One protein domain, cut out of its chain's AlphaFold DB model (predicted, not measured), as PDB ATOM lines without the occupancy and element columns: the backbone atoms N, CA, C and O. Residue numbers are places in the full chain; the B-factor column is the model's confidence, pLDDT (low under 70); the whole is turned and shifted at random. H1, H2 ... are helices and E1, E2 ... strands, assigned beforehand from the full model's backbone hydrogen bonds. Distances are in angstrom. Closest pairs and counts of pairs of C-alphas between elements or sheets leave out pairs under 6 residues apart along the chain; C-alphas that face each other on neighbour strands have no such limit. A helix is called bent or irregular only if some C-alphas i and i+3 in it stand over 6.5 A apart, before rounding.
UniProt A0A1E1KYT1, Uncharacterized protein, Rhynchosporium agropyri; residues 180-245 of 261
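AT A GLANCE: This is residues 180 to 245 of the 261 residues of an uncharacterized protein of Rhynchosporium agropyri (UniProt A0A1E1KYT1). A long two-stranded hairpin, E3 and E4, has the one helix, H1, running along one face of it, while a second, shorter hairpin, E1 and E2, lies off the E4 side as a separate piece. The long stretch of residues 194 to 210 leads from E2 back along the length of the domain to the beginning of H1. The printed part has 66 residues, with one named helix and four named strands in the order E1, E2, H1, E3, E4; each of the two sheets has two antiparallel strands, and the class is mixed, helices and strands. The whole is compact, with a radius of gyration of the C-alphas of 11.3 A, and it is only just elongated, spanning 31 by 20 by 20 A.

HOW THE PARTS SIT: Begin at residues 180 to 183, which are E1, and go on to residues 189 to 193, which are E2. They form a hairpin of antiparallel neighbours, their directions at 143 degrees; look for N 182 and O 190, 2.7 A apart, and N 192 and O 180, 2.6 A apart, both within hydrogen-bond range. A long link of 17 residues then takes you to H1, residues 211 to 224, in which every O i to N i+4 pair is within hydrogen-bond range. E1 and H1 are apart. After H1 a tight link of three residues leads to E3, residues 228 to 235. The closest C-alphas of H1 and E3 are those of Ala 222 and Ala 228, 5.6 A apart, one of 4 pairs within 8 A. E3 bends by 54 degrees at residue 232, and it is apart from both E1 and E2. A tight link of two residues leads on to E4, residues 238 to 244, which forms a hairpin with E3, antiparallel at 154 degrees. Across this pair you will find N 230 and O 242 at 2.8 A and N 240 and O 233 at 2.9 A, again within hydrogen-bond range. H1 and E4 have their closest C-alphas at Met 211 and Ala 239, 7.5 A apart. Between the two hairpins, E2 and E4 are near each other, with 6 pairs of C-alphas within 10 A. The closest C-alphas of E1 and E4 are those of Ser 182 and His 238, 7.9 A apart.

IN THESE COORDINATES: Find C-alpha 180 at (28.055, 29.925, -15.282); from there E1 runs 9.6 A to C-alpha 183. E2 runs 12.2 A from Ser 189 to Met 193. Find C-alpha 211 at (21.015, 22.743, -28.241), where H1 begins; it runs 20.0 A to C-alpha 224 and is not bent. E3 runs 20.7 A from Ala 228 to Arg 235 and is the longest strand, with 8 residues. E4 runs 19.0 A from His 238 to C-alpha 244 at (19.308, 41.578, -26.263).

THE WHOLE: The two C-alphas farthest apart are those of Arg 186 and Arg 245, at 32.1 A. The printed part runs from residue 180 to 245 of a full chain of 261 residues and has no cut. The link from E2 to H1 is long, and its C-alphas lie 7 to 16 A from the mean of the C-alphas; the links E1 to E2, H1 to E3 and E3 to E4 are tight. The mean pLDDT of the printed part is 79.1. Look at the B-factor column for residues 180 to 198, where the model's confidence is low: these 19 residues are under 70, with a mean of 39 for E1 and 49 for E2, against 95 for H1.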
ATOM      1  N   LEU A 180      28.858  31.046 -14.808       37.47
ATOM      2  CA  LEU A 180      28.055  29.925 -15.282       37.47
ATOM      3  C   LEU A 180      28.969  28.913 -15.931       37.47
ATOM      4  O   LEU A 180      29.909  29.301 -16.600       37.47
ATOM      5  N   GLU A 181      28.695  27.630 -15.763       37.44
ATOM      6  CA  GLU A 181      29.387  26.569 -16.483       37.44
ATOM      7  C   GLU A 181      28.417  25.944 -17.492       37.44
ATOM      8  O   GLU A 181      27.397  25.381 -17.116       37.44
ATOM      9  N   SER A 182      28.703  26.061 -18.787       43.16
ATOM     10  CA  SER A 182      28.073  25.268 -19.842       43.16
ATOM     11  C   SER A 182      28.722  23.894 -19.859       43.16
ATOM     12  O   SER A 182      29.931  23.778 -20.033       43.16
ATOM     13  N   VAL A 183      27.936  22.841 -19.672       39.91
ATOM     14  CA  VAL A 183      28.436  21.471 -19.771       39.91
ATOM     15  C   VAL A 183      28.295  21.019 -21.226       39.91
ATOM     16  O   VAL A 183      27.179  20.896 -21.722       39.91
ATOM     17  N   ASP A 184      29.421  20.796 -21.917       49.09
ATOM     18  CA  ASP A 184      29.453  20.165 -23.249       49.09
ATOM     19  C   ASP A 184      28.723  18.808 -23.175       49.09
ATOM     20  O   ASP A 184      28.711  18.149 -22.135       49.09
ATOM     21  N   ILE A 185      28.208  18.327 -24.304       44.94
ATOM     22  CA  ILE A 185      27.637  16.989 -24.532       44.94
ATOM     23  C   ILE A 185      28.573  15.868 -24.018       44.94
ATOM     24  O   ILE A 185      28.153  14.744 -23.760       44.94
ATOM     25  N   ARG A 186      29.865  16.174 -23.838       52.78
ATOM     26  CA  ARG A 186      30.899  15.298 -23.256       52.78
ATOM     27  C   ARG A 186      31.107  15.444 -21.740       52.78
ATOM     28  O   ARG A 186      32.098  14.934 -21.224       52.78
ATOM     29  N   GLY A 187      30.235  16.155 -21.027       46.06
ATOM     30  CA  GLY A 187      30.313  16.333 -19.575       46.06
ATOM     31  C   GLY A 187      31.414  17.288 -19.101       46.06
ATOM     32  O   GLY A 187      31.782  17.255 -17.930       46.06
ATOM     33  N   ARG A 188      31.982  18.117 -19.989       49.12
ATOM     34  CA  ARG A 188      33.007  19.105 -19.615       49.12
ATOM     35  C   ARG A 188      32.351  20.447 -19.352       49.12
ATOM     36  O   ARG A 188      31.777  21.016 -20.275       49.12
ATOM     37  N   SER A 189      32.471  20.947 -18.129       43.78
ATOM     38  CA  SER A 189      32.070  22.305 -17.799       43.78
ATOM     39  C   SER A 189      33.001  23.328 -18.456       43.78
ATOM     40  O   SER A 189      34.226  23.221 -18.408       43.78
ATOM     41  N   GLN A 190      32.409  24.323 -19.103       51.59
ATOM     42  CA  GLN A 190      33.072  25.498 -19.639       51.59
ATOM     43  C   GLN A 190      32.475  26.741 -19.000       51.59
ATOM     44  O   GLN A 190      31.263  26.919 -19.063       51.59
ATOM     45  N   PRO A 191      33.288  27.644 -18.452       46.91
ATOM     46  CA  PRO A 191      32.773  28.864 -17.871       46.91
ATOM     47  C   PRO A 191      32.179  29.793 -18.951       46.91
ATOM     48  O   PRO A 191      32.896  30.405 -19.741       46.91
ATOM     49  N   LEU A 192      30.853  29.913 -18.982       55.03
ATOM     50  CA  LEU A 192      30.108  31.003 -19.598       55.03
ATOM     51  C   LEU A 192      30.440  32.299 -18.849       55.03
ATOM     52  O   LEU A 192      29.908  32.587 -17.776       55.03
ATOM     53  N   MET A 193      31.326  33.098 -19.438       45.78
ATOM     54  CA  MET A 193      31.578  34.460 -18.977       45.78
ATOM     55  C   MET A 193      30.393  35.358 -19.346       45.78
ATOM     56  O   MET A 193      30.322  35.896 -20.453       45.78
ATOM     57  N   ILE A 194      29.460  35.541 -18.410       53.88
ATOM     58  CA  ILE A 194      28.472  36.619 -18.485       53.88
ATOM     59  C   ILE A 194      29.077  37.842 -17.792       53.88
ATOM     60  O   ILE A 194      29.254  37.858 -16.578       53.88
ATOM     61  N   PHE A 195      29.414  38.876 -18.565       46.16
ATOM     62  CA  PHE A 195      29.850  40.161 -18.014       46.16
ATOM     63  C   PHE A 195      28.686  40.812 -17.239       46.16
ATOM     64  O   PHE A 195      27.711  41.281 -17.833       46.16
ATOM     65  N   SER A 196      28.791  40.815 -15.907       57.41
ATOM     66  CA  SER A 196      27.838  41.395 -14.953       57.41
ATOM     67  C   SER A 196      27.834  42.926 -15.084       57.41
ATOM     68  O   SER A 196      28.870  43.584 -15.089       57.41
ATOM     69  N   ASN A 197      26.711  43.573 -15.408       55.50
ATOM     70  CA  ASN A 197      25.751  44.037 -14.396       55.50
ATOM     71  C   ASN A 197      24.381  44.455 -14.961       55.50
ATOM     72  O   ASN A 197      23.598  45.074 -14.250       55.50
ATOM     73  N   ALA A 198      24.092  44.230 -16.243       67.50
ATOM     74  CA  ALA A 198      22.881  44.821 -16.830       67.50
ATOM     75  C   ALA A 198      22.033  43.867 -17.675       67.50
ATOM     76  O   ALA A 198      21.139  44.291 -18.400       67.50
ATOM     77  N   CYS A 199      22.290  42.573 -17.559       75.44
ATOM     78  CA  CYS A 199      21.318  41.538 -17.895       75.44
ATOM     79  C   CYS A 199      20.999  40.817 -16.588       75.44
ATOM     80  O   CYS A 199      21.854  40.822 -15.705       75.44
ATOM     81  N   GLY A 200      19.763  40.344 -16.420       88.25
ATOM     82  CA  GLY A 200      19.251  39.840 -15.144       88.25
ATOM     83  C   GLY A 200      20.050  38.662 -14.560       88.25
ATOM     84  O   GLY A 200      21.136  38.337 -15.043       88.25
ATOM     85  N   PRO A 201      19.540  38.014 -13.501       92.31
ATOM     86  CA  PRO A 201      20.240  36.894 -12.882       92.31
ATOM     87  C   PRO A 201      20.590  35.833 -13.926       92.31
ATOM     88  O   PRO A 201      19.841  35.598 -14.866       92.31
ATOM     89  N   ALA A 202      21.737  35.189 -13.759       90.25
ATOM     90  CA  ALA A 202      22.156  34.094 -14.614       90.25
ATOM     91  C   ALA A 202      21.154  32.912 -14.539       90.25
ATOM     92  O   ALA A 202      20.655  32.623 -13.448       90.25
ATOM     93  N   PRO A 203      20.841  32.231 -15.661       92.31
ATOM     94  CA  PRO A 203      20.091  30.970 -15.652       92.31
ATOM     95  C   PRO A 203      20.794  29.901 -14.808       92.31
ATOM     96  O   PRO A 203      22.019  29.855 -14.831       92.31
ATOM     97  N   PRO A 204      20.078  29.013 -14.099       90.75
ATOM     98  CA  PRO A 204      20.713  27.905 -13.392       90.75
ATOM     99  C   PRO A 204      21.446  26.975 -14.369       90.75
ATOM    100  O   PRO A 204      20.979  26.729 -15.482       90.75
ATOM    101  N   VAL A 205      22.588  26.437 -13.933       90.94
ATOM    102  CA  VAL A 205      23.346  25.440 -14.701       90.94
ATOM    103  C   VAL A 205      22.523  24.156 -14.810       90.94
ATOM    104  O   VAL A 205      22.098  23.602 -13.795       90.94
ATOM    105  N   ALA A 206      22.315  23.676 -16.034       91.94
ATOM    106  CA  ALA A 206      21.598  22.440 -16.322       91.94
ATOM    107  C   ALA A 206      22.219  21.720 -17.528       91.94
ATOM    108  O   ALA A 206      22.888  22.332 -18.361       91.94
ATOM    109  N   THR A 207      22.006  20.406 -17.606       92.44
ATOM    110  CA  THR A 207      22.417  19.577 -18.744       92.44
ATOM    111  C   THR A 207      21.197  19.288 -19.606       92.44
ATOM    112  O   THR A 207      20.199  18.768 -19.109       92.44
ATOM    113  N   TYR A 208      21.286  19.605 -20.895       91.50
ATOM    114  CA  TYR A 208      20.206  19.407 -21.860       91.50
ATOM    115  C   TYR A 208      20.580  18.330 -22.876       91.50
ATOM    116  O   TYR A 208      21.757  18.091 -23.143       91.50
ATOM    117  N   SER A 209      19.569  17.674 -23.447       92.62
ATOM    118  CA  SER A 209      19.744  16.638 -24.472       92.62
ATOM    119  C   SER A 209      20.293  17.178 -25.792       92.62
ATOM    120  O   SER A 209      20.967  16.455 -26.523       92.62
ATOM    121  N   ASP A 210      19.979  18.432 -26.115       93.12
ATOM    122  CA  ASP A 210      20.228  19.053 -27.411       93.12
ATOM    123  C   ASP A 210      20.200  20.592 -27.312       93.12
ATOM    124  O   ASP A 210      19.559  21.168 -26.430       93.12
ATOM    125  N   MET A 211      20.894  21.272 -28.236       90.19
ATOM    126  CA  MET A 211      21.015  22.743 -28.241       90.19
ATOM    127  C   MET A 211      19.679  23.496 -28.423       90.19
ATOM    128  O   MET A 211      19.524  24.564 -27.828       90.19
ATOM    129  N   PRO A 212      18.704  23.015 -29.224       93.56
ATOM    130  CA  PRO A 212      17.375  23.632 -29.284       93.56
ATOM    131  C   PRO A 212      16.645  23.642 -27.931       93.56
ATOM    132  O   PRO A 212      16.078  24.670 -27.542       93.56
ATOM    133  N   THR A 213      16.686  22.532 -27.191       94.88
ATOM    134  CA  THR A 213      16.089  22.434 -25.848       94.88
ATOM    135  C   THR A 213      16.807  23.331 -24.835       94.88
ATOM    136  O   THR A 213      16.153  24.007 -24.038       94.88
ATOM    137  N   ASP A 214      18.138  23.414 -24.914       94.12
ATOM    138  CA  ASP A 214      18.941  24.347 -24.112       94.12
ATOM    139  C   ASP A 214      18.506  25.803 -24.352       94.12
ATOM    140  O   ASP A 214      18.074  26.504 -23.432       94.12
ATOM    141  N   PHE A 215      18.479  26.241 -25.618       94.38
ATOM    142  CA  PHE A 215      18.101  27.614 -25.954       94.38
ATOM    143  C   PHE A 215      16.680  27.965 -25.507       94.38
ATOM    144  O   PHE A 215      16.455  29.042 -24.957       94.38
ATOM    145  N   THR A 216      15.711  27.077 -25.739       96.25
ATOM    146  CA  THR A 216      14.313  27.326 -25.354       96.25
ATOM    147  C   THR A 216      14.153  27.446 -23.840       96.25
ATOM    148  O   THR A 216      13.450  28.351 -23.379       96.25
ATOM    149  N   THR A 217      14.858  26.617 -23.068       95.88
ATOM    150  CA  THR A 217      14.820  26.658 -21.601       95.88
ATOM    151  C   THR A 217      15.484  27.921 -21.059       95.88
ATOM    152  O   THR A 217      14.888  28.645 -20.254       95.88
ATOM    153  N   ILE A 218      16.681  28.253 -21.552       95.50
ATOM    154  CA  ILE A 218      17.394  29.468 -21.154       95.50
ATOM    155  C   ILE A 218      16.586  30.721 -21.541       95.50
ATOM    156  O   ILE A 218      16.476  31.660 -20.749       95.50
ATOM    157  N   GLN A 219      15.976  30.749 -22.729       95.81
ATOM    158  CA  GLN A 219      15.156  31.876 -23.176       95.81
ATOM    159  C   GLN A 219      13.890  32.043 -22.322       95.81
ATOM    160  O   GLN A 219      13.479  33.175 -22.063       95.81
ATOM    161  N   ALA A 220      13.264  30.950 -21.878       96.44
ATOM    162  CA  ALA A 220      12.123  31.006 -20.965       96.44
ATOM    163  C   ALA A 220      12.520  31.611 -19.608       96.44
ATOM    164  O   ALA A 220      11.828  32.502 -19.112       96.44
ATOM    165  N   TYR A 221      13.671  31.201 -19.061       95.88
ATOM    166  CA  TYR A 221      14.225  31.788 -17.841       95.88
ATOM    167  C   TYR A 221      14.524  33.283 -18.012       95.88
ATOM    168  O   TYR A 221      14.129  34.091 -17.172       95.88
ATOM    169  N   ALA A 222      15.163  33.665 -19.121       94.81
ATOM    170  CA  ALA A 222      15.465  35.058 -19.432       94.81
ATOM    171  C   ALA A 222      14.197  35.924 -19.473       94.81
ATOM    172  O   ALA A 222      14.129  36.967 -18.817       94.81
ATOM    173  N   LYS A 223      13.155  35.445 -20.168       94.56
ATOM    174  CA  LYS A 223      11.858  36.131 -20.265       94.56
ATOM    175  C   LYS A 223      11.195  36.309 -18.902       94.56
ATOM    176  O   LYS A 223      10.673  37.387 -18.634       94.56
ATOM    177  N   ALA A 224      11.250  35.294 -18.035       95.81
ATOM    178  CA  ALA A 224      10.718  35.382 -16.673       95.81
ATOM    179  C   ALA A 224      11.435  36.446 -15.818       95.81
ATOM    180  O   ALA A 224      10.845  36.992 -14.891       95.81
ATOM    181  N   HIS A 225      12.680  36.780 -16.166       94.44
ATOM    182  CA  HIS A 225      13.509  37.771 -15.480       94.44
ATOM    183  C   HIS A 225      13.638  39.101 -16.241       94.44
ATOM    184  O   HIS A 225      14.488  39.926 -15.907       94.44
ATOM    185  N   GLY A 226      12.790  39.333 -17.248       93.06
ATOM    186  CA  GLY A 226      12.684  40.628 -17.921       93.06
ATOM    187  C   GLY A 226      13.799  40.932 -18.921       93.06
ATOM    188  O   GLY A 226      14.055  42.100 -19.201       93.06
ATOM    189  N   TYR A 227      14.462  39.915 -19.472       93.56
ATOM    190  CA  TYR A 227      15.411  40.095 -20.570       93.56
ATOM    191  C   TYR A 227      15.213  39.043 -21.667       93.56
ATOM    192  O   TYR A 227      14.541  38.030 -21.490       93.56
ATOM    193  N   ALA A 228      15.778  39.296 -22.843       94.62
ATOM    194  CA  ALA A 228      15.781  38.352 -23.952       94.62
ATOM    195  C   ALA A 228      17.219  37.965 -24.284       94.62
ATOM    196  O   ALA A 228      18.133  38.774 -24.134       94.62
ATOM    197  N   LEU A 229      17.430  36.741 -24.760       94.69
ATOM    198  CA  LEU A 229      18.689  36.355 -25.379       94.69
ATOM    199  C   LEU A 229      18.542  36.282 -26.895       94.69
ATOM    200  O   LEU A 229      17.494  35.943 -27.445       94.69
ATOM    201  N   ARG A 230      19.649  36.584 -27.561       94.25
ATOM    202  CA  ARG A 230      19.901  36.348 -28.972       94.25
ATOM    203  C   ARG A 230      21.058  35.382 -29.118       94.25
ATOM    204  O   ARG A 230      22.080  35.499 -28.447       94.25
ATOM    205  N   GLN A 231      20.910  34.454 -30.045       93.12
ATOM    206  CA  GLN A 231      21.969  33.530 -30.407       93.12
ATOM    207  C   GLN A 231      22.982  34.236 -31.316       93.12
ATOM    208  O   GLN A 231      22.595  34.828 -32.323       93.12
ATOM    209  N   LYS A 232      24.264  34.217 -30.936       91.88
ATOM    210  CA  LYS A 232      25.356  34.846 -31.700       91.88
ATOM    211  C   LYS A 232      26.130  33.839 -32.539       91.88
ATOM    212  O   LYS A 232      26.454  34.123 -33.684       91.88
ATOM    213  N   ASP A 233      26.472  32.703 -31.940       89.81
ATOM    214  CA  ASP A 233      27.266  31.648 -32.570       89.81
ATOM    215  C   ASP A 233      26.750  30.286 -32.096       89.81
ATOM    216  O   ASP A 233      26.370  30.130 -30.930       89.81
ATOM    217  N   ILE A 234      26.738  29.319 -33.008       86.38
ATOM    218  CA  ILE A 234      26.396  27.922 -32.747       86.38
ATOM    219  C   ILE A 234      27.516  27.083 -33.329       86.38
ATOM    220  O   ILE A 234      27.698  27.018 -34.545       86.38
ATOM    221  N   ARG A 235      28.257  26.407 -32.459       90.31
ATOM    222  CA  ARG A 235      29.213  25.378 -32.859       90.31
ATOM    223  C   ARG A 235      28.763  24.047 -32.291       90.31
ATOM    224  O   ARG A 235      28.014  24.003 -31.326       90.31
ATOM    225  N   LEU A 236      29.275  22.958 -32.861       82.62
ATOM    226  CA  LEU A 236      28.929  21.575 -32.494       82.62
ATOM    227  C   LEU A 236      28.982  21.261 -30.986       82.62
ATOM    228  O   LEU A 236      28.385  20.280 -30.568       82.62
ATOM    229  N   LEU A 237      29.696  22.059 -30.189       84.00
ATOM    230  CA  LEU A 237      29.959  21.800 -28.770       84.00
ATOM    231  C   LEU A 237      29.645  22.994 -27.861       84.00
ATOM    232  O   LEU A 237      29.778  22.881 -26.648       84.00
ATOM    233  N   HIS A 238      29.288  24.147 -28.429       86.25
ATOM    234  CA  HIS A 238      29.000  25.343 -27.644       86.25
ATOM    235  C   HIS A 238      28.024  26.262 -28.373       86.25
ATOM    236  O   HIS A 238      28.065  26.395 -29.598       86.25
ATOM    237  N   ALA A 239      27.195  26.959 -27.606       90.38
ATOM    238  CA  ALA A 239      26.364  28.047 -28.094       90.38
ATOM    239  C   ALA A 239      26.706  29.324 -27.325       90.38
ATOM    240  O   ALA A 239      26.860  29.308 -26.105       90.38
ATOM    241  N   LEU A 240      26.850  30.434 -28.050       92.00
ATOM    242  CA  LEU A 240      27.076  31.742 -27.450       92.00
ATOM    243  C   LEU A 240      25.794  32.566 -27.544       92.00
ATOM    244  O   LEU A 240      25.346  32.915 -28.642       92.00
ATOM    245  N   TYR A 241      25.246  32.920 -26.386       92.19
ATOM    246  CA  TYR A 241      24.073  33.776 -26.269       92.19
ATOM    247  C   TYR A 241      24.477  35.166 -25.786       92.19
ATOM    248  O   TYR A 241      25.245  35.311 -24.836       92.19
ATOM    249  N   ILE A 242      23.953  36.197 -26.442       93.12
ATOM    250  CA  ILE A 242      24.079  37.584 -26.000       93.12
ATOM    251  C   ILE A 242      22.708  38.050 -25.537       93.12
ATOM    252  O   ILE A 242      21.702  37.818 -26.196       93.12
ATOM    253  N   CYS A 243      22.674  38.744 -24.414       93.25
ATOM    254  CA  CYS A 243      21.484  39.436 -23.953       93.25
ATOM    255  C   CYS A 243      21.101  40.580 -24.906       93.25
ATOM    256  O   CYS A 243      21.896  41.489 -25.156       93.25
ATOM    257  N   ASP A 244      19.882  40.529 -25.434       88.75
ATOM    258  CA  ASP A 244      19.308  41.578 -26.263       88.75
ATOM    259  C   ASP A 244      18.549  42.569 -25.381       88.75
ATOM    260  O   ASP A 244      17.487  42.262 -24.839       88.75
ATOM    261  N   ARG A 245      19.121  43.763 -25.224       71.75
ATOM    262  CA  ARG A 245      18.484  44.877 -24.507       71.75
ATOM    263  C   ARG A 245      17.599  45.741 -25.399       71.75
ATOM    264  O   ARG A 245      16.984  46.669 -24.890       71.75
TER     265      ARG A 245